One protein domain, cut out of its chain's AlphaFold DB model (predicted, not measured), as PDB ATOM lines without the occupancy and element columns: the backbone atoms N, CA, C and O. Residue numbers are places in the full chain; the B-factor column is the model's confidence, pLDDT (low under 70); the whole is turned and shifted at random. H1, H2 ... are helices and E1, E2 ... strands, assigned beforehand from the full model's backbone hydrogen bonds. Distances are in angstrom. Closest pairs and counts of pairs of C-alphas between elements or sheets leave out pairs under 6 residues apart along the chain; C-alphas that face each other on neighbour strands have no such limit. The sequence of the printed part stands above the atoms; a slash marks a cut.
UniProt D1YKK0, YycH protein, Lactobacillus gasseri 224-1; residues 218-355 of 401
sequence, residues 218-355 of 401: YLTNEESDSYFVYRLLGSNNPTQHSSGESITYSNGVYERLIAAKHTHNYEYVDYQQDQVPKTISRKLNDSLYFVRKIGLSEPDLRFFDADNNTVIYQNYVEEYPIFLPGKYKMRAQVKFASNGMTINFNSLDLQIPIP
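Overview. This is residues 218 to 355 of the 401 residues of the protein "YycH protein" of Lactobacillus gasseri 224-1 (UniProt D1YKK0). One large, strongly twisted antiparallel sheet of nine strands makes a wall, with H1 and H2 both over the same face, H1 along E4 and H2 slung across E7 and E9. At one end of the domain the first and last strands, E1 and E11, pair as a small separate ribbon, E11 carrying on the course of E10. The printed part has 138 residues with two named helices and eleven named strands, in the order E1 H1 E2 E3 E4 E5 H2 E6 E7 E8 E9 E10 E11, of the mixed class. It is compact, with a radius of gyration of the C-alphas of 15.0 A, and spans 47 by 37 by 24 A.

Along the chain. E1, residues 218 to 221, begins at C-alpha 218 (6.638, -27.212, -8.074). H1 is residues 225 to 233, 11.3 A long. E2, residues 239 to 243, E3, 246 to 251, E4, 255 to 260, and E5, 265 to 270, form a meander, each strand the antiparallel neighbour of the one before. H2, residues 280 to 294, is 21.6 A long and begins at C-alpha 280 (11.866, 5.777, -17.885). E6, residues 301 to 305, E7, 310 to 317 and 23.1 A long, and E8, 320 to 323, form a second meander. E9 is residues 332 to 337, E10 is 340 to 346, 20.0 A long, and E11 is 349 to 354, ending at C-alpha 354 (9.436, -31.593, -8.362).

Arrangement. E1 and E11 are antiparallel, with N 219 and O 352 2.9 A apart. In the branched sheet, E3 and E4 are a hairpin, with N 249 and O 257 at 2.8 A. E5 and E10 are antiparallel, with N 268 and O 343 at 2.9 A. E9 and E10 are a hairpin, with N 335 and O 342 at 2.8 A. E7 has E6 on one side and E8 and E9 on the other side; N 311 and O 334 of E7 and E9 are 2.9 A apart. H1 is on the sheet at a height of 9.2 A, over E4 and along it at 18 degrees on the local plane. H2 is on the same face at a height of 8.1 A, over E7 and E9, and only just across the strands, at 62 degrees to E7 on the local plane. H2 touches H1 with residues 293 to 294 alone; their closest C-alphas, Leu 232 and Ile 294, are 6.7 A apart. In H1 and H2 every O i to N i+4 pair is within hydrogen-bond range.

Size, cuts and confidence. The two C-alphas farthest apart, of Val 253 and Pro 355, are 47.8 A apart. The printed part has no cut and no long link. The mean pLDDT of the printed part is 90.6, and no printed residue is under 70.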
ATOM      1  N   TYR A 218       6.021 -27.951  -9.173       84.38
ATOM      2  CA  TYR A 218       6.638 -27.212  -8.074       84.38
ATOM      3  C   TYR A 218       5.880 -27.424  -6.773       84.38
ATOM      4  O   TYR A 218       4.649 -27.471  -6.774       84.38
ATOM      5  N   LEU A 219       6.614 -27.472  -5.662       85.00
ATOM      6  CA  LEU A 219       6.038 -27.148  -4.363       85.00
ATOM      7  C   LEU A 219       5.885 -25.635  -4.273       85.00
ATOM      8  O   LEU A 219       6.826 -24.879  -4.536       85.00
ATOM      9  N   THR A 220       4.684 -25.218  -3.900       84.88
ATOM     10  CA  THR A 220       4.349 -23.812  -3.733       84.88
ATOM     11  C   THR A 220       4.397 -23.420  -2.268       84.88
ATOM     12  O   THR A 220       4.026 -24.211  -1.401       84.88
ATOM     13  N   ASN A 221       4.793 -22.183  -2.004       84.94
ATOM     14  CA  ASN A 221       4.684 -21.559  -0.694       84.94
ATOM     15  C   ASN A 221       3.952 -20.222  -0.825       84.94
ATOM     16  O   ASN A 221       3.892 -19.637  -1.907       84.94
ATOM     17  N   GLU A 222       3.414 -19.723   0.276       84.50
ATOM     18  CA  GLU A 222       2.793 -18.409   0.322       84.50
ATOM     19  C   GLU A 222       3.091 -17.710   1.642       84.50
ATOM     20  O   GLU A 222       3.225 -18.337   2.693       84.50
ATOM     21  N   GLU A 223       3.189 -16.388   1.577       87.38
ATOM     22  CA  GLU A 223       3.234 -15.552   2.767       87.38
ATOM     23  C   GLU A 223       1.805 -15.180   3.187       87.38
ATOM     24  O   GLU A 223       0.933 -14.956   2.346       87.38
ATOM     25  N   SER A 224       1.569 -15.112   4.498       89.31
ATOM     26  CA  SER A 224       0.244 -14.809   5.062       89.31
ATOM     27  C   SER A 224      -0.175 -13.343   4.879       89.31
ATOM     28  O   SER A 224       0.672 -12.453   4.789       89.31
ATOM     29  N   ASP A 225      -1.478 -13.056   4.974       92.06
ATOM     30  CA  ASP A 225      -1.987 -11.675   5.030       92.06
ATOM     31  C   ASP A 225      -1.280 -10.859   6.119       92.06
ATOM     32  O   ASP A 225      -0.815  -9.749   5.867       92.06
ATOM     33  N   SER A 226      -1.113 -11.436   7.313       90.94
ATOM     34  CA  SER A 226      -0.429 -10.798   8.443       90.94
ATOM     35  C   SER A 226       1.014 -10.396   8.127       90.94
ATOM     36  O   SER A 226       1.471  -9.362   8.613       90.94
ATOM     37  N   TYR A 227       1.726 -11.177   7.303       91.94
ATOM     38  CA  TYR A 227       3.077 -10.830   6.853       91.94
ATOM     39  C   TYR A 227       3.056  -9.539   6.032       91.94
ATOM     40  O   TYR A 227       3.788  -8.597   6.344       91.94
ATOM     41  N   PHE A 228       2.184  -9.462   5.023       94.25
ATOM     42  CA  PHE A 228       2.092  -8.281   4.163       94.25
ATOM     43  C   PHE A 228       1.530  -7.069   4.900       94.25
ATOM     44  O   PHE A 228       2.016  -5.961   4.692       94.25
ATOM     45  N   VAL A 229       0.570  -7.269   5.803       93.94
ATOM     46  CA  VAL A 229       0.053  -6.215   6.682       93.94
ATOM     47  C   VAL A 229       1.186  -5.622   7.516       93.94
ATOM     48  O   VAL A 229       1.408  -4.416   7.462       93.94
ATOM     49  N   TYR A 230       1.952  -6.453   8.226       91.06
ATOM     50  CA  TYR A 230       3.072  -5.976   9.037       91.06
ATOM     51  C   TYR A 230       4.141  -5.279   8.188       91.06
ATOM     52  O   TYR A 230       4.640  -4.219   8.559       91.06
ATOM     53  N   ARG A 231       4.482  -5.853   7.030       91.12
ATOM     54  CA  ARG A 231       5.556  -5.348   6.169       91.12
ATOM     55  C   ARG A 231       5.204  -4.043   5.453       91.12
ATOM     56  O   ARG A 231       6.083  -3.203   5.278       91.12
ATOM     57  N   LEU A 232       3.952  -3.879   5.023       93.25
ATOM     58  CA  LEU A 232       3.520  -2.734   4.215       93.25
ATOM     59  C   LEU A 232       2.825  -1.643   5.030       93.25
ATOM     60  O   LEU A 232       2.969  -0.479   4.681       93.25
ATOM     61  N   LEU A 233       2.095  -2.002   6.091       92.94
ATOM     62  CA  LEU A 233       1.320  -1.071   6.927       92.94
ATOM     63  C   LEU A 233       1.916  -0.875   8.334       92.94
ATOM     64  O   LEU A 233       1.470  -0.006   9.084       92.94
ATOM     65  N   GLY A 234       2.914  -1.677   8.715       85.88
ATOM     66  CA  GLY A 234       3.558  -1.617  10.026       85.88
ATOM     67  C   GLY A 234       2.760  -2.284  11.153       85.88
ATOM     68  O   GLY A 234       1.785  -3.003  10.941       85.88
ATOM     69  N   SER A 235       3.191  -2.048  12.395       77.44
ATOM     70  CA  SER A 235       2.643  -2.678  13.610       77.44
ATOM     71  C   SER A 235       1.512  -1.895  14.287       77.44
ATOM     72  O   SER A 235       1.119  -2.232  15.401       77.44
ATOM     73  N   ASN A 236       0.985  -0.842  13.658       74.94
ATOM     74  CA  ASN A 236       0.055   0.108  14.286       74.94
ATOM     75  C   ASN A 236      -1.407  -0.382  14.351       74.94
ATOM     76  O   ASN A 236      -2.318   0.439  14.366       74.94
ATOM     77  N   ASN A 237      -1.643  -1.700  14.396       77.06
ATOM     78  CA  ASN A 237      -2.978  -2.320  14.393       77.06
ATOM     79  C   ASN A 237      -3.904  -1.741  13.301       77.06
ATOM     80  O   ASN A 237      -4.874  -1.048  13.619       77.06
ATOM     81  N   PRO A 238      -3.608  -1.993  12.012       87.94
ATOM     82  CA  PRO A 238      -4.396  -1.448  10.915       87.94
ATOM     83  C   PRO A 238      -5.865  -1.859  11.019       87.94
ATOM     84  O   PRO A 238      -6.202  -2.967  11.441       87.94
ATOM     85  N   THR A 239      -6.756  -0.956  10.614       91.75
ATOM     86  CA  THR A 239      -8.199  -1.220  10.621       91.75
ATOM     87  C   THR A 239      -8.533  -2.245   9.550       91.75
ATOM     88  O   THR A 239      -8.091  -2.116   8.410       91.75
ATOM     89  N   GLN A 240      -9.330  -3.251   9.904       94.50
ATOM     90  CA  GLN A 240      -9.707  -4.336   9.006       94.50
ATOM     91  C   GLN A 240     -11.185  -4.236   8.620       94.50
ATOM     92  O   GLN A 240     -12.059  -4.126   9.478       94.50
ATOM     93  N   HIS A 241     -11.467  -4.342   7.325       94.44
ATOM     94  CA  HIS A 241     -12.816  -4.425   6.783       94.44
ATOM     95  C   HIS A 241     -12.928  -5.607   5.815       94.44
ATOM     96  O   HIS A 241     -12.226  -5.670   4.809       94.44
ATOM     97  N   SER A 242     -13.805  -6.563   6.118       94.44
ATOM     98  CA  SER A 242     -14.073  -7.723   5.259       94.44
ATOM     99  C   SER A 242     -15.273  -7.429   4.364       94.44
ATOM    100  O   SER A 242     -16.332  -7.064   4.870       94.44
ATOM    101  N   SER A 243     -15.124  -7.608   3.050       90.62
ATOM    102  CA  SER A 243     -16.199  -7.392   2.078       90.62
ATOM    103  C   SER A 243     -16.123  -8.420   0.954       90.62
ATOM    104  O   SER A 243     -15.102  -8.518   0.271       90.62
ATOM    105  N   GLY A 244     -17.199  -9.201   0.780       90.12
ATOM    106  CA  GLY A 244     -17.310 -10.239  -0.251       90.12
ATOM    107  C   GLY A 244     -16.059 -11.120  -0.329       90.12
ATOM    108  O   GLY A 244     -15.687 -11.770   0.650       90.12
ATOM    109  N   GLU A 245     -15.375 -11.050  -1.470       91.38
ATOM    110  CA  GLU A 245     -14.177 -11.823  -1.831       91.38
ATOM    111  C   GLU A 245     -12.845 -11.200  -1.366       91.38
ATOM    112  O   GLU A 245     -11.776 -11.610  -1.812       91.38
ATOM    113  N   SER A 246     -12.861 -10.195  -0.487       94.94
ATOM    114  CA  SER A 246     -11.630  -9.519  -0.057       94.94
ATOM    115  C   SER A 246     -11.641  -9.063   1.399       94.94
ATOM    116  O   SER A 246     -12.687  -8.973   2.052       94.94
ATOM    117  N   ILE A 247     -10.447  -8.792   1.918       96.12
ATOM    118  CA  ILE A 247     -10.214  -8.138   3.202       96.12
ATOM    119  C   ILE A 247      -9.354  -6.905   2.937       96.12
ATOM    120  O   ILE A 247      -8.297  -7.001   2.324       96.12
ATOM    121  N   THR A 248      -9.811  -5.742   3.386       97.12
ATOM    122  CA  THR A 248      -9.061  -4.487   3.306       97.12
ATOM    123  C   THR A 248      -8.480  -4.148   4.671       97.12
ATOM    124  O   THR A 248      -9.217  -4.053   5.650       97.12
ATOM    125  N   TYR A 249      -7.173  -3.926   4.721       96.62
ATOM    126  CA  TYR A 249      -6.429  -3.423   5.869       96.62
ATOM    127  C   TYR A 249      -6.020  -1.979   5.589       96.62
ATOM    128  O   TYR A 249      -5.485  -1.700   4.519       96.62
ATOM    129  N   SER A 250      -6.276  -1.056   6.514       94.81
ATOM    130  CA  SER A 250      -5.994   0.376   6.332       94.81
ATOM    131  C   SER A 250      -5.138   0.926   7.467       94.81
ATOM    132  O   SER A 250      -5.426   0.690   8.641       94.81
ATOM    133  N   ASN A 251      -4.103   1.688   7.117       91.75
ATOM    134  CA  ASN A 251      -3.303   2.471   8.054       91.75
ATOM    135  C   ASN A 251      -3.656   3.955   7.876       91.75
ATOM    136  O   ASN A 251      -3.091   4.672   7.045       91.75
ATOM    137  N   GLY A 252      -4.673   4.401   8.618       88.75
ATOM    138  CA  GLY A 252      -5.245   5.737   8.458       88.75
ATOM    139  C   GLY A 252      -5.847   5.947   7.064       88.75
ATOM    140  O   GLY A 252      -6.511   5.067   6.526       88.75
ATOM    141  N   VAL A 253      -5.621   7.134   6.493       88.12
ATOM    142  CA  VAL A 253      -6.129   7.528   5.163       88.12
ATOM    143  C   VAL A 253      -5.090   7.391   4.046       88.12
ATOM    144  O   VAL A 253      -5.396   7.678   2.893       88.12
ATOM    145  N   TYR A 254      -3.861   6.989   4.381       90.94
ATOM    146  CA  TYR A 254      -2.701   7.094   3.491       90.94
ATOM    147  C   TYR A 254      -2.301   5.780   2.840       90.94
ATOM    148  O   TYR A 254      -1.834   5.788   1.705       90.94
ATOM    149  N   GLU A 255      -2.501   4.657   3.522       95.25
ATOM    150  CA  GLU A 255      -2.092   3.356   3.010       95.25
ATOM    151  C   GLU A 255      -3.200   2.330   3.209       95.25
ATOM    152  O   GLU A 255      -3.860   2.287   4.255       95.25
ATOM    153  N   ARG A 256      -3.376   1.461   2.215       96.31
ATOM    154  CA  ARG A 256      -4.255   0.297   2.335       96.31
ATOM    155  C   ARG A 256      -3.681  -0.917   1.626       96.31
ATOM    156  O   ARG A 256      -3.014  -0.789   0.603       96.31
ATOM    157  N   LEU A 257      -4.007  -2.092   2.146       97.38
ATOM    158  CA  LEU A 257      -3.743  -3.390   1.543       97.38
ATOM    159  C   LEU A 257      -5.070  -4.129   1.369       97.38
ATOM    160  O   LEU A 257      -5.798  -4.329   2.337       97.38
ATOM    161  N   ILE A 258      -5.377  -4.549   0.151       97.00
ATOM    162  CA  ILE A 258      -6.556  -5.345  -0.181       97.00
ATOM    163  C   ILE A 258      -6.075  -6.758  -0.501       97.00
ATOM    164  O   ILE A 258      -5.354  -6.951  -1.475       97.00
ATOM    165  N   ALA A 259      -6.470  -7.733   0.313       96.12
ATOM    166  CA  ALA A 259      -6.163  -9.148   0.143       96.12
ATOM    167  C   ALA A 259      -7.379  -9.878  -0.439       96.12
ATOM    168  O   ALA A 259      -8.464  -9.848   0.152       96.12
ATOM    169  N   ALA A 260      -7.228 -10.522  -1.597       94.06
ATOM    170  CA  ALA A 260      -8.283 -11.339  -2.180       94.06
ATOM    171  C   ALA A 260      -8.320 -12.724  -1.521       94.06
ATOM    172  O   ALA A 260      -7.315 -13.435  -1.462       94.06
ATOM    173  N   LYS A 261      -9.507 -13.151  -1.091       86.62
ATOM    174  CA  LYS A 261      -9.744 -14.498  -0.573       86.62
ATOM    175  C   LYS A 261      -9.559 -15.461  -1.760       86.62
ATOM    176  O   LYS A 261     -10.156 -15.261  -2.810       86.62
ATOM    177  N   HIS A 262      -8.695 -16.469  -1.645       83.50
ATOM    178  CA  HIS A 262      -8.518 -17.582  -2.608       83.50
ATOM    179  C   HIS A 262      -7.644 -17.386  -3.861       83.50
ATOM    180  O   HIS A 262      -7.349 -18.382  -4.515       83.50
ATOM    181  N   THR A 263      -7.222 -16.175  -4.235       84.94
ATOM    182  CA  THR A 263      -6.451 -15.982  -5.493       84.94
ATOM    183  C   THR A 263      -4.987 -15.620  -5.284       84.94
ATOM    184  O   THR A 263      -4.257 -15.453  -6.261       84.94
ATOM    185  N   HIS A 264      -4.552 -15.493  -4.026       90.62
ATOM    186  CA  HIS A 264      -3.223 -15.001  -3.651       90.62
ATOM    187  C   HIS A 264      -2.923 -13.596  -4.200       90.62
ATOM    188  O   HIS A 264      -1.778 -13.158  -4.180       90.62
ATOM    189  N   ASN A 265      -3.927 -12.885  -4.727       94.62
ATOM    190  CA  ASN A 265      -3.774 -11.551  -5.282       94.62
ATOM    191  C   ASN A 265      -3.959 -10.486  -4.194       94.62
ATOM    192  O   ASN A 265      -4.924 -10.520  -3.432       94.62
ATOM    193  N   TYR A 266      -3.067  -9.500  -4.201       96.75
ATOM    194  CA  TYR A 266      -3.077  -8.350  -3.313       96.75
ATOM    195  C   TYR A 266      -2.993  -7.053  -4.117       96.75
ATOM    196  O   TYR A 266      -2.377  -7.006  -5.183       96.75
ATOM    197  N   GLU A 267      -3.581  -5.994  -3.571       97.38
ATOM    198  CA  GLU A 267      -3.418  -4.617  -4.036       97.38
ATOM    199  C   GLU A 267      -2.992  -3.750  -2.850       97.38
ATOM    200  O   GLU A 267      -3.736  -3.598  -1.882       97.38
ATOM    201  N   TYR A 268      -1.792  -3.185  -2.916       97.56
ATOM    202  CA  TYR A 268      -1.318  -2.180  -1.971       97.56
ATOM    203  C   TYR A 268      -1.400  -0.799  -2.609       97.56
ATOM    204  O   TYR A 268      -0.982  -0.622  -3.749       97.56
ATOM    205  N   VAL A 269      -1.921   0.181  -1.877       97.56
ATOM    206  CA  VAL A 269      -2.002   1.575  -2.322       97.56
ATOM    207  C   VAL A 269      -1.344   2.462  -1.279       97.56
ATOM    208  O   VAL A 269      -1.678   2.361  -0.100       97.56
ATOM    209  N   ASP A 270      -0.456   3.342  -1.735       96.38
ATOM    210  CA  ASP A 270       0.185   4.394  -0.947       96.38
ATOM    211  C   ASP A 270      -0.165   5.753  -1.571       96.38
ATOM    212  O   ASP A 270       0.348   6.129  -2.630       96.38
ATOM    213  N   TYR A 271      -1.077   6.480  -0.923       95.50
ATOM    214  CA  TYR A 271      -1.559   7.791  -1.364       95.50
ATOM    215  C   TYR A 271      -0.538   8.913  -1.136       95.50
ATOM    216  O   TYR A 271      -0.718  10.006  -1.664       95.50
ATOM    217  N   GLN A 272       0.528   8.670  -0.364       93.62
ATOM    218  CA  GLN A 272       1.602   9.647  -0.152       93.62
ATOM    219  C   GLN A 272       2.616   9.629  -1.302       93.62
ATOM    220  O   GLN A 272       3.331  10.606  -1.514       93.62
ATOM    221  N   GLN A 273       2.674   8.531  -2.058       93.81
ATOM    222  CA  GLN A 273       3.504   8.393  -3.254       93.81
ATOM    223  C   GLN A 273       2.751   8.886  -4.493       93.81
ATOM    224  O   GLN A 273       2.353   8.113  -5.361       93.81
ATOM    225  N   ASP A 274       2.557  10.197  -4.574       91.19
ATOM    226  CA  ASP A 274       1.767  10.872  -5.612       91.19
ATOM    227  C   ASP A 274       2.604  11.387  -6.800       91.19
ATOM    228  O   ASP A 274       2.125  12.122  -7.665       91.19
ATOM    229  N   GLN A 275       3.883  11.014  -6.858       92.62
ATOM    230  CA  GLN A 275       4.801  11.482  -7.888       92.62
ATOM    231  C   GLN A 275       4.938  10.458  -9.011       92.62
ATOM    232  O   GLN A 275       5.400   9.338  -8.804       92.62
ATOM    233  N   VAL A 276       4.638  10.882 -10.240       94.44
ATOM    234  CA  VAL A 276       4.929  10.089 -11.439       94.44
ATOM    235  C   VAL A 276       6.398  10.292 -11.842       94.44
ATOM    236  O   VAL A 276       6.831  11.434 -12.061       94.44
ATOM    237  N   PRO A 277       7.206   9.219 -11.946       93.62
ATOM    238  CA  PRO A 277       8.577   9.314 -12.424       93.62
ATOM    239  C   PRO A 277       8.667   9.967 -13.810       93.62
ATOM    240  O   PRO A 277       8.109   9.491 -14.787       93.62
ATOM    241  N   LYS A 278       9.423  11.065 -13.898       91.44
ATOM    242  CA  LYS A 278       9.569  11.878 -15.125       91.44
ATOM    243  C   LYS A 278      10.395  11.223 -16.239       91.44
ATOM    244  O   LYS A 278      10.408  11.737 -17.349       91.44
ATOM    245  N   THR A 279      11.158  10.176 -15.934       92.38
ATOM    246  CA  THR A 279      11.997   9.482 -16.919       92.38
ATOM    247  C   THR A 279      11.830   7.979 -16.775       92.38
ATOM    248  O   THR A 279      11.647   7.489 -15.659       92.38
ATOM    249  N   ILE A 280      11.954   7.243 -17.882       93.00
ATOM    250  CA  ILE A 280      11.866   5.777 -17.885       93.00
ATOM    251  C   ILE A 280      12.938   5.144 -16.984       93.00
ATOM    252  O   ILE A 280      12.627   4.244 -16.212       93.00
ATOM    253  N   SER A 281      14.169   5.681 -16.950       92.44
ATOM    254  CA  SER A 281      15.214   5.168 -16.046       92.44
ATOM    255  C   SER A 281      14.788   5.263 -14.584       92.44
ATOM    256  O   SER A 281      15.025   4.337 -13.811       92.44
ATOM    257  N   ARG A 282      14.160   6.377 -14.189       92.56
ATOM    258  CA  ARG A 282      13.665   6.548 -12.824       92.56
ATOM    259  C   ARG A 282      12.449   5.662 -12.570       92.56
ATOM    260  O   ARG A 282      12.425   5.008 -11.541       92.56
ATOM    261  N   LYS A 283      11.522   5.555 -13.532       94.50
ATOM    262  CA  LYS A 283      10.358   4.656 -13.460       94.50
ATOM    263  C   LYS A 283      10.778   3.221 -13.133       94.50
ATOM    264  O   LYS A 283      10.279   2.669 -12.164       94.50
ATOM    265  N   LEU A 284      11.733   2.669 -13.886       94.88
ATOM    266  CA  LEU A 284      12.230   1.300 -13.706       94.88
ATOM    267  C   LEU A 284      12.962   1.103 -12.361       94.88
ATOM    268  O   LEU A 284      12.768   0.099 -11.680       94.88
ATOM    269  N   ASN A 285      13.793   2.062 -11.939       92.31
ATOM    270  CA  ASN A 285      14.483   1.960 -10.647       92.31
ATOM    271  C   ASN A 285      13.511   2.074  -9.462       92.31
ATOM    272  O   ASN A 285      13.573   1.263  -8.536       92.31
ATOM    273  N   ASP A 286      12.612   3.059  -9.502       93.69
ATOM    274  CA  ASP A 286      11.638   3.310  -8.442       93.69
ATOM    275  C   ASP A 286      10.657   2.132  -8.340       93.69
ATOM    276  O   ASP A 286      10.367   1.667  -7.239       93.69
ATOM    277  N   SER A 287      10.198   1.570  -9.467       95.56
ATOM    278  CA  SER A 287       9.300   0.410  -9.443       95.56
ATOM    279  C   SER A 287       9.953  -0.803  -8.790       95.56
ATOM    280  O   SER A 287       9.312  -1.464  -7.977       95.56
ATOM    281  N   LEU A 288      11.235  -1.074  -9.063       92.94
ATOM    282  CA  LEU A 288      11.917  -2.197  -8.421       92.94
ATOM    283  C   LEU A 288      12.068  -1.980  -6.911       92.94
ATOM    284  O   LEU A 288      11.895  -2.920  -6.134       92.94
ATOM    285  N   TYR A 289      12.352  -0.749  -6.482       92.50
ATOM    286  CA  TYR A 289      12.368  -0.408  -5.059       92.50
ATOM    287  C   TYR A 289      11.028  -0.749  -4.386       92.50
ATOM    288  O   TYR A 289      11.007  -1.385  -3.330       92.50
ATOM    289  N   PHE A 290       9.904  -0.405  -5.019       93.50
ATOM    290  CA  PHE A 290       8.578  -0.723  -4.489       93.50
ATOM    291  C   PHE A 290       8.279  -2.225  -4.486       93.50
ATOM    292  O   PHE A 290       7.730  -2.727  -3.506       93.50
ATOM    293  N   VAL A 291       8.702  -2.970  -5.508       92.62
ATOM    294  CA  VAL A 291       8.568  -4.436  -5.504       92.62
ATOM    295  C   VAL A 291       9.357  -5.071  -4.354       92.62
ATOM    296  O   VAL A 291       8.837  -5.944  -3.658       92.62
ATOM    297  N   ARG A 292      10.562  -4.571  -4.060       89.88
ATOM    298  CA  ARG A 292      11.374  -5.008  -2.907       89.88
ATOM    299  C   ARG A 292      10.729  -4.720  -1.562       89.88
ATOM    300  O   ARG A 292      10.864  -5.516  -0.626       89.88
ATOM    301  N   LYS A 293       9.984  -3.615  -1.461       89.00
ATOM    302  CA  LYS A 293       9.221  -3.272  -0.252       89.00
ATOM    303  C   LYS A 293       8.222  -4.382   0.101       89.00
ATOM    304  O   LYS A 293       8.107  -4.718   1.277       89.00
ATOM    305  N   ILE A 294       7.595  -5.025  -0.891       90.12
ATOM    306  CA  ILE A 294       6.650  -6.141  -0.674       90.12
ATOM    307  C   ILE A 294       7.334  -7.365  -0.053       90.12
ATOM    308  O   ILE A 294       6.711  -8.089   0.718       90.12
ATOM    309  N   GLY A 295       8.614  -7.598  -0.357       85.62
ATOM    310  CA  GLY A 295       9.348  -8.757   0.153       85.62
ATOM    311  C   GLY A 295       8.929 -10.075  -0.479       85.62
ATOM    312  O   GLY A 295       8.812 -11.069   0.235       85.62
ATOM    313  N   LEU A 296       8.664 -10.065  -1.787       84.25
ATOM    314  CA  LEU A 296       8.502 -11.285  -2.575       84.25
ATOM    315  C   LEU A 296       9.868 -11.934  -2.828       84.25
ATOM    316  O   LEU A 296      10.888 -11.250  -2.889       84.25
ATOM    317  N   SER A 297       9.865 -13.248  -3.030       81.06
ATOM    318  CA  SER A 297      11.040 -13.993  -3.487       81.06
ATOM    319  C   SER A 297      11.485 -13.489  -4.873       81.06
ATOM    320  O   SER A 297      10.697 -13.516  -5.821       81.06
ATOM    321  N   GLU A 298      12.729 -13.009  -4.987       79.69
ATOM    322  CA  GLU A 298      13.339 -12.533  -6.240       79.69
ATOM    323  C   GLU A 298      14.069 -13.579  -7.126       79.69
ATOM    324  O   GLU A 298      14.393 -13.208  -8.256       79.69
ATOM    325  N   PRO A 299      14.361 -14.844  -6.725       72.62
ATOM    326  CA  PRO A 299      15.164 -15.763  -7.533       72.62
ATOM    327  C   PRO A 299      14.757 -15.928  -9.001       72.62
ATOM    328  O   PRO A 299      15.620 -16.117  -9.854       72.62
ATOM    329  N   ASP A 300      13.475 -15.794  -9.312       78.12
ATOM    330  CA  ASP A 300      12.969 -15.940 -10.680       78.12
ATOM    331  C   ASP A 300      12.216 -14.713 -11.176       78.12
ATOM    332  O   ASP A 300      11.642 -14.731 -12.264       78.12
ATOM    333  N   LEU A 301      12.238 -13.636 -10.393       89.62
ATOM    334  CA  LEU A 301      11.574 -12.393 -10.726       89.62
ATOM    335  C   LEU A 301      12.382 -11.649 -11.790       89.62
ATOM    336  O   LEU A 301      13.547 -11.315 -11.581       89.62
ATOM    337  N   ARG A 302      11.752 -11.343 -12.922       92.69
ATOM    338  CA  ARG A 302      12.362 -10.539 -13.984       92.69
ATOM    339  C   ARG A 302      11.418  -9.449 -14.454       92.69
ATOM    340  O   ARG A 302      10.198  -9.557 -14.325       92.69
ATOM    341  N   PHE A 303      12.008  -8.396 -14.999       95.62
ATOM    342  CA  PHE A 303      11.297  -7.385 -15.766       95.62
ATOM    343  C   PHE A 303      10.532  -8.038 -16.923       95.62
ATOM    344  O   PHE A 303      11.085  -8.894 -17.610       95.62
ATOM    345  N   PHE A 304       9.275  -7.637 -17.116       95.88
ATOM    346  CA  PHE A 304       8.417  -8.151 -18.182       95.88
ATOM    347  C   PHE A 304       7.942  -7.053 -19.132       95.88
ATOM    348  O   PHE A 304       7.954  -7.271 -20.337       95.88
ATOM    349  N   ASP A 305       7.509  -5.906 -18.601       95.44
ATOM    350  CA  ASP A 305       6.860  -4.863 -19.404       95.44
ATOM    351  C   ASP A 305       6.857  -3.500 -18.694       95.44
ATOM    352  O   ASP A 305       6.827  -3.453 -17.456       95.44
ATOM    353  N   ALA A 306       6.876  -2.393 -19.438       94.62
ATOM    354  CA  ALA A 306       6.867  -1.032 -18.903       94.62
ATOM    355  C   ALA A 306       6.096  -0.005 -19.752       94.62
ATOM    356  O   ALA A 306       6.636   1.043 -20.112       94.62
ATOM    357  N   ASP A 307       4.791  -0.176 -19.922       87.62
ATOM    358  CA  ASP A 307       3.956   0.846 -20.564       87.62
ATOM    359  C   ASP A 307       3.615   2.054 -19.651       87.62
ATOM    360  O   ASP A 307       3.474   1.927 -18.431       87.62
ATOM    361  N   ASN A 308       3.453   3.249 -20.234       83.56
ATOM    362  CA  ASN A 308       2.919   4.463 -19.606       83.56
ATOM    363  C   ASN A 308       3.537   4.750 -18.219       83.56
ATOM    364  O   ASN A 308       4.719   5.090 -18.103       83.56
ATOM    365  N   ASN A 309       2.754   4.551 -17.151       93.00
ATOM    366  CA  ASN A 309       3.144   4.731 -15.749       93.00
ATOM    367  C   ASN A 309       3.211   3.409 -14.969       93.00
ATOM    368  O   ASN A 309       3.169   3.414 -13.738       93.00
ATOM    369  N   THR A 310       3.282   2.287 -15.673       96.31
ATOM    370  CA  THR A 310       3.257   0.939 -15.114       96.31
ATOM    371  C   THR A 310       4.586   0.236 -15.378       96.31
ATOM    372  O   THR A 310       5.253   0.498 -16.378       96.31
ATOM    373  N   VAL A 311       4.991  -0.641 -14.463       98.00
ATOM    374  CA  VAL A 311       6.087  -1.598 -14.660       98.00
ATOM    375  C   VAL A 311       5.643  -2.950 -14.121       98.00
ATOM    376  O   VAL A 311       5.160  -3.037 -12.991       98.00
ATOM    377  N   ILE A 312       5.797  -3.995 -14.929       97.44
ATOM    378  CA  ILE A 312       5.370  -5.361 -14.642       97.44
ATOM    379  C   ILE A 312       6.597  -6.256 -14.476       97.44
ATOM    380  O   ILE A 312       7.560  -6.192 -15.245       97.44
ATOM    381  N   TYR A 313       6.523  -7.124 -13.473       96.31
ATOM    382  CA  TYR A 313       7.504  -8.150 -13.180       96.31
ATOM    383  C   TYR A 313       6.829  -9.517 -13.117       96.31
ATOM    384  O   TYR A 313       5.738  -9.683 -12.555       96.31
ATOM    385  N   GLN A 314       7.513 -10.511 -13.668       94.31
ATOM    386  CA  GLN A 314       7.010 -11.867 -13.804       94.31
ATOM    387  C   GLN A 314       8.028 -12.860 -13.256       94.31
ATOM    388  O   GLN A 314       9.231 -12.624 -13.341       94.31
ATOM    389  N   ASN A 315       7.546 -13.984 -12.730       91.12
ATOM    390  CA  ASN A 315       8.417 -15.130 -12.501       91.12
ATOM    391  C   ASN A 315       8.725 -15.817 -13.833       91.12
ATOM    392  O   ASN A 315       7.855 -15.880 -14.705       91.12
ATOM    393  N   TYR A 316       9.928 -16.362 -13.965       88.44
ATOM    394  CA  TYR A 316      10.373 -17.094 -15.147       88.44
ATOM    395  C   TYR A 316      10.783 -18.522 -14.787       88.44
ATOM    396  O   TYR A 316      11.485 -18.735 -13.808       88.44
ATOM    397  N   VAL A 317      10.399 -19.492 -15.620       82.88
ATOM    398  CA  VAL A 317      11.066 -20.802 -15.657       82.88
ATOM    399  C   VAL A 317      11.878 -20.855 -16.940       82.88
ATOM    400  O   VAL A 317      11.337 -20.646 -18.029       82.88
ATOM    401  N   GLU A 318      13.179 -21.111 -16.804       79.62
ATOM    402  CA  GLU A 318      14.153 -20.986 -17.891       79.62
ATOM    403  C   GLU A 318      14.140 -19.562 -18.499       79.62
ATOM    404  O   GLU A 318      14.606 -18.592 -17.886       79.62
ATOM    405  N   GLU A 319      13.577 -19.435 -19.701       83.69
ATOM    406  CA  GLU A 319      13.463 -18.220 -20.511       83.69
ATOM    407  C   GLU A 319      12.012 -17.726 -20.652       83.69
ATOM    408  O   GLU A 319      11.776 -16.661 -21.225       83.69
ATOM    409  N   TYR A 320      11.030 -18.452 -20.100       91.00
ATOM    410  CA  TYR A 320       9.612 -18.168 -20.329       91.00
ATOM    411  C   TYR A 320       8.886 -17.633 -19.088       91.00
ATOM    412  O   TYR A 320       9.041 -18.192 -17.996       91.00
ATOM    413  N   PRO A 321       8.044 -16.595 -19.248       94.56
ATOM    414  CA  PRO A 321       7.239 -16.035 -18.170       94.56
ATOM    415  C   PRO A 321       6.182 -17.027 -17.671       94.56
ATOM    416  O   PRO A 321       5.606 -17.800 -18.440       94.56
ATOM    417  N   ILE A 322       5.876 -16.965 -16.377       93.25
ATOM    418  CA  ILE A 322       4.847 -17.775 -15.720       93.25
ATOM    419  C   ILE A 322       3.647 -16.903 -15.388       93.25
ATOM    420  O   ILE A 322       3.721 -16.104 -14.466       93.25
ATOM    421  N   PHE A 323       2.516 -17.101 -16.049       93.56
ATOM    422  CA  PHE A 323       1.262 -16.427 -15.728       93.56
ATOM    423  C   PHE A 323       0.551 -17.118 -14.553       93.56
ATOM    424  O   PHE A 323       0.172 -18.293 -14.627       93.56
ATOM    425  N   LEU A 324       0.387 -16.373 -13.461       91.12
ATOM    426  CA  LEU A 324      -0.203 -16.831 -12.202       91.12
ATOM    427  C   LEU A 324      -1.745 -16.842 -12.261       91.12
ATOM    428  O   LEU A 324      -2.335 -16.169 -13.114       91.12
ATOM    429  N   PRO A 325      -2.421 -17.622 -11.396       85.25
ATOM    430  CA  PRO A 325      -3.880 -17.630 -11.320       85.25
ATOM    431  C   PRO A 325      -4.442 -16.317 -10.750       85.25
ATOM    432  O   PRO A 325      -3.737 -15.534 -10.115       85.25
ATOM    433  N   GLY A 326      -5.747 -16.111 -10.945       82.25
ATOM    434  CA  GLY A 326      -6.481 -14.967 -10.401       82.25
ATOM    435  C   GLY A 326      -6.579 -13.767 -11.346       82.25
ATOM    436  O   GLY A 326      -6.367 -13.882 -12.557       82.25
ATOM    437  N   LYS A 327      -6.966 -12.612 -10.789       82.50
ATOM    438  CA  LYS A 327      -7.170 -11.357 -11.536       82.50
ATOM    439  C   LYS A 327      -5.843 -10.815 -12.055       82.50
ATOM    440  O   LYS A 327      -5.745 -10.420 -13.215       82.50
ATOM    441  N   TYR A 328      -4.822 -10.810 -11.198       84.12
ATOM    442  CA  TYR A 328      -3.480 -10.388 -11.575       84.12
ATOM    443  C   TYR A 328      -2.644 -11.626 -11.884       84.12
ATOM    444  O   TYR A 328      -2.272 -12.375 -10.984       84.12
ATOM    445  N   LYS A 329      -2.360 -11.821 -13.176       89.94
ATOM    446  CA  LYS A 329      -1.534 -12.930 -13.676       89.94
ATOM    447  C   LYS A 329      -0.030 -12.662 -13.574       89.94
ATOM    448  O   LYS A 329       0.771 -13.539 -13.894       89.94
ATOM    449  N   MET A 330       0.352 -11.456 -13.157       93.06
ATOM    450  CA  MET A 330       1.737 -11.056 -12.921       93.06
ATOM    451  C   MET A 330       2.197 -11.347 -11.496       93.06
ATOM    452  O   MET A 330       1.367 -11.452 -10.593       93.06
ATOM    453  N   ARG A 331       3.514 -11.450 -11.283       93.75
ATOM    454  CA  ARG A 331       4.066 -11.571  -9.926       93.75
ATOM    455  C   ARG A 331       3.949 -10.244  -9.186       93.75
ATOM    456  O   ARG A 331       3.482 -10.231  -8.050       93.75
ATOM    457  N   ALA A 332       4.321  -9.148  -9.842       96.19
ATOM    458  CA  ALA A 332       4.139  -7.799  -9.328       96.19
ATOM    459  C   ALA A 332       3.935  -6.792 -10.466       96.19
ATOM    460  O   ALA A 332       4.478  -6.943 -11.557       96.19
ATOM    461  N   GLN A 333       3.174  -5.743 -10.194       97.44
ATOM    462  CA  GLN A 333       2.969  -4.603 -11.070       97.44
ATOM    463  C   GLN A 333       2.925  -3.347 -10.219       97.44
ATOM    464  O   GLN A 333       2.089  -3.244  -9.325       97.44
ATOM    465  N   VAL A 334       3.780  -2.385 -10.538       97.94
ATOM    466  CA  VAL A 334       3.789  -1.065  -9.906       97.94
ATOM    467  C   VAL A 334       3.189  -0.065 -10.877       97.94
ATOM    468  O   VAL A 334       3.633   0.018 -12.018       97.94
ATOM    469  N   LYS A 335       2.200   0.699 -10.422       97.62
ATOM    470  CA  LYS A 335       1.574   1.789 -11.167       97.62
ATOM    471  C   LYS A 335       1.756   3.100 -10.411       97.62
ATOM    472  O   LYS A 335       1.329   3.220  -9.265       97.62
ATOM    473  N   PHE A 336       2.340   4.087 -11.078       97.50
ATOM    474  CA  PHE A 336       2.490   5.444 -10.563       97.50
ATOM    475  C   PHE A 336       1.329   6.329 -11.019       97.50
ATOM    476  O   PHE A 336       0.961   6.331 -12.197       97.50
ATOM    477  N   ALA A 337       0.761   7.116 -10.111       95.81
ATOM    478  CA  ALA A 337      -0.257   8.104 -10.445       95.81
ATOM    479  C   ALA A 337      -0.146   9.340  -9.546       95.81
ATOM    480  O   ALA A 337       0.434   9.301  -8.465       95.81
ATOM    481  N   SER A 338      -0.738  10.448  -9.998       93.56
ATOM    482  CA  SER A 338      -0.742  11.728  -9.275       93.56
ATOM    483  C   SER A 338      -1.570  11.721  -7.990       93.56
ATOM    484  O   SER A 338      -1.632  12.720  -7.289       93.56
ATOM    485  N   ASN A 339      -2.294  10.636  -7.731       92.25
ATOM    486  CA  ASN A 339      -3.131  10.445  -6.556       92.25
ATOM    487  C   ASN A 339      -2.689   9.226  -5.738       92.25
ATOM    488  O   ASN A 339      -3.487   8.715  -4.963       92.25
ATOM    489  N   GLY A 340      -1.467   8.738  -5.945       95.25
ATOM    490  CA  GLY A 340      -0.911   7.609  -5.214       95.25
ATOM    491  C   GLY A 340      -0.298   6.553  -6.122       95.25
ATOM    492  O   GLY A 340      -0.567   6.466  -7.323       95.25
ATOM    493  N   MET A 341       0.517   5.707  -5.512       97.31
ATOM    494  CA  MET A 341       1.164   4.573  -6.154       97.31
ATOM    495  C   MET A 341       0.418   3.301  -5.759       97.31
ATOM    496  O   MET A 341      -0.026   3.145  -4.622       97.31
ATOM    497  N   THR A 342       0.225   2.401  -6.718       97.62
ATOM    498  CA  THR A 342      -0.441   1.112  -6.504       97.62
ATOM    499  C   THR A 342       0.503  -0.018  -6.863       97.62
ATOM    500  O   THR A 342       1.126   0.015  -7.924       97.62
ATOM    501  N   ILE A 343       0.563  -1.043  -6.016       97.69
ATOM    502  CA  ILE A 343       1.248  -2.294  -6.309       97.69
ATOM    503  C   ILE A 343       0.244  -3.439  -6.308       97.69
ATOM    504  O   ILE A 343      -0.299  -3.798  -5.265       97.69
ATOM    505  N   ASN A 344       0.034  -4.037  -7.475       97.19
ATOM    506  CA  ASN A 344      -0.702  -5.286  -7.614       97.19
ATOM    507  C   ASN A 344       0.297  -6.434  -7.591       97.19
ATOM    508  O   ASN A 344       1.243  -6.432  -8.375       97.19
ATOM    509  N   PHE A 345       0.113  -7.421  -6.725       96.00
ATOM    510  CA  PHE A 345       1.025  -8.559  -6.658       96.00
ATOM    511  C   PHE A 345       0.295  -9.860  -6.356       96.00
ATOM    512  O   PHE A 345      -0.854  -9.870  -5.915       96.00
ATOM    513  N   ASN A 346       0.956 -10.974  -6.640       94.00
ATOM    514  CA  ASN A 346       0.486 -12.300  -6.273       94.00
ATOM    515  C   ASN A 346       1.482 -12.908  -5.278       94.00
ATOM    516  O   ASN A 346       2.679 -12.837  -5.547       94.00
ATOM    517  N   SER A 347       1.031 -13.469  -4.152       91.19
ATOM    518  CA  SER A 347       1.905 -14.027  -3.107       91.19
ATOM    519  C   SER A 347       2.401 -15.447  -3.391       91.19
ATOM    520  O   SER A 347       3.411 -15.843  -2.809       91.19
ATOM    521  N   LEU A 348       1.811 -16.168  -4.351       89.06
ATOM    522  CA  LEU A 348       2.166 -17.550  -4.688       89.06
ATOM    523  C   LEU A 348       3.623 -17.677  -5.155       89.06
ATOM    524  O   LEU A 348       3.997 -17.191  -6.224       89.06
ATOM    525  N   ASP A 349       4.443 -18.344  -4.352       84.69
ATOM    526  CA  ASP A 349       5.859 -18.589  -4.609       84.69
ATOM    527  C   ASP A 349       6.083 -20.021  -5.106       84.69
ATOM    528  O   ASP A 349       5.542 -20.969  -4.539       84.69
ATOM    529  N   LEU A 350       6.877 -20.189  -6.163       81.75
ATOM    530  CA  LEU A 350       7.209 -21.494  -6.742       81.75
ATOM    531  C   LEU A 350       8.626 -21.852  -6.294       81.75
ATOM    532  O   LEU A 350       9.582 -21.294  -6.818       81.75
ATOM    533  N   GLN A 351       8.767 -22.724  -5.294       71.44
ATOM    534  CA  GLN A 351      10.046 -22.882  -4.593       71.44
ATOM    535  C   GLN A 351      10.834 -24.104  -5.050       71.44
ATOM    536  O   GLN A 351      11.936 -23.983  -5.576       71.44
ATOM    537  N   ILE A 352      10.288 -25.298  -4.825       71.44
ATOM    538  CA  ILE A 352      11.051 -26.536  -4.994       71.44
ATOM    539  C   ILE A 352      10.559 -27.234  -6.260       71.44
ATOM    540  O   ILE A 352       9.406 -27.680  -6.273       71.44
ATOM    541  N   PRO A 353      11.380 -27.346  -7.322       74.31
ATOM    542  CA  PRO A 353      11.011 -28.129  -8.490       74.31
ATOM    543  C   PRO A 353      10.832 -29.593  -8.093       74.31
ATOM    544  O   PRO A 353      11.688 -30.196  -7.447       74.31
ATOM    545  N   ILE A 354       9.719 -30.173  -8.517       77.25
ATOM    546  CA  ILE A 354       9.436 -31.593  -8.362       77.25
ATOM    547  C   ILE A 354       9.838 -32.279  -9.669       77.25
ATOM    548  O   ILE A 354       9.426 -31.823 -10.743       77.25
ATOM    549  N   PRO A 355      10.619 -33.373  -9.618       70.94
ATOM    550  CA  PRO A 355      10.913 -34.167 -10.799       70.94
ATOM    551  C   PRO A 355       9.622 -34.559 -11.521       70.94
ATOM    552  O   PRO A 355       8.742 -35.199 -10.947       70.94
TER     553      PRO A 355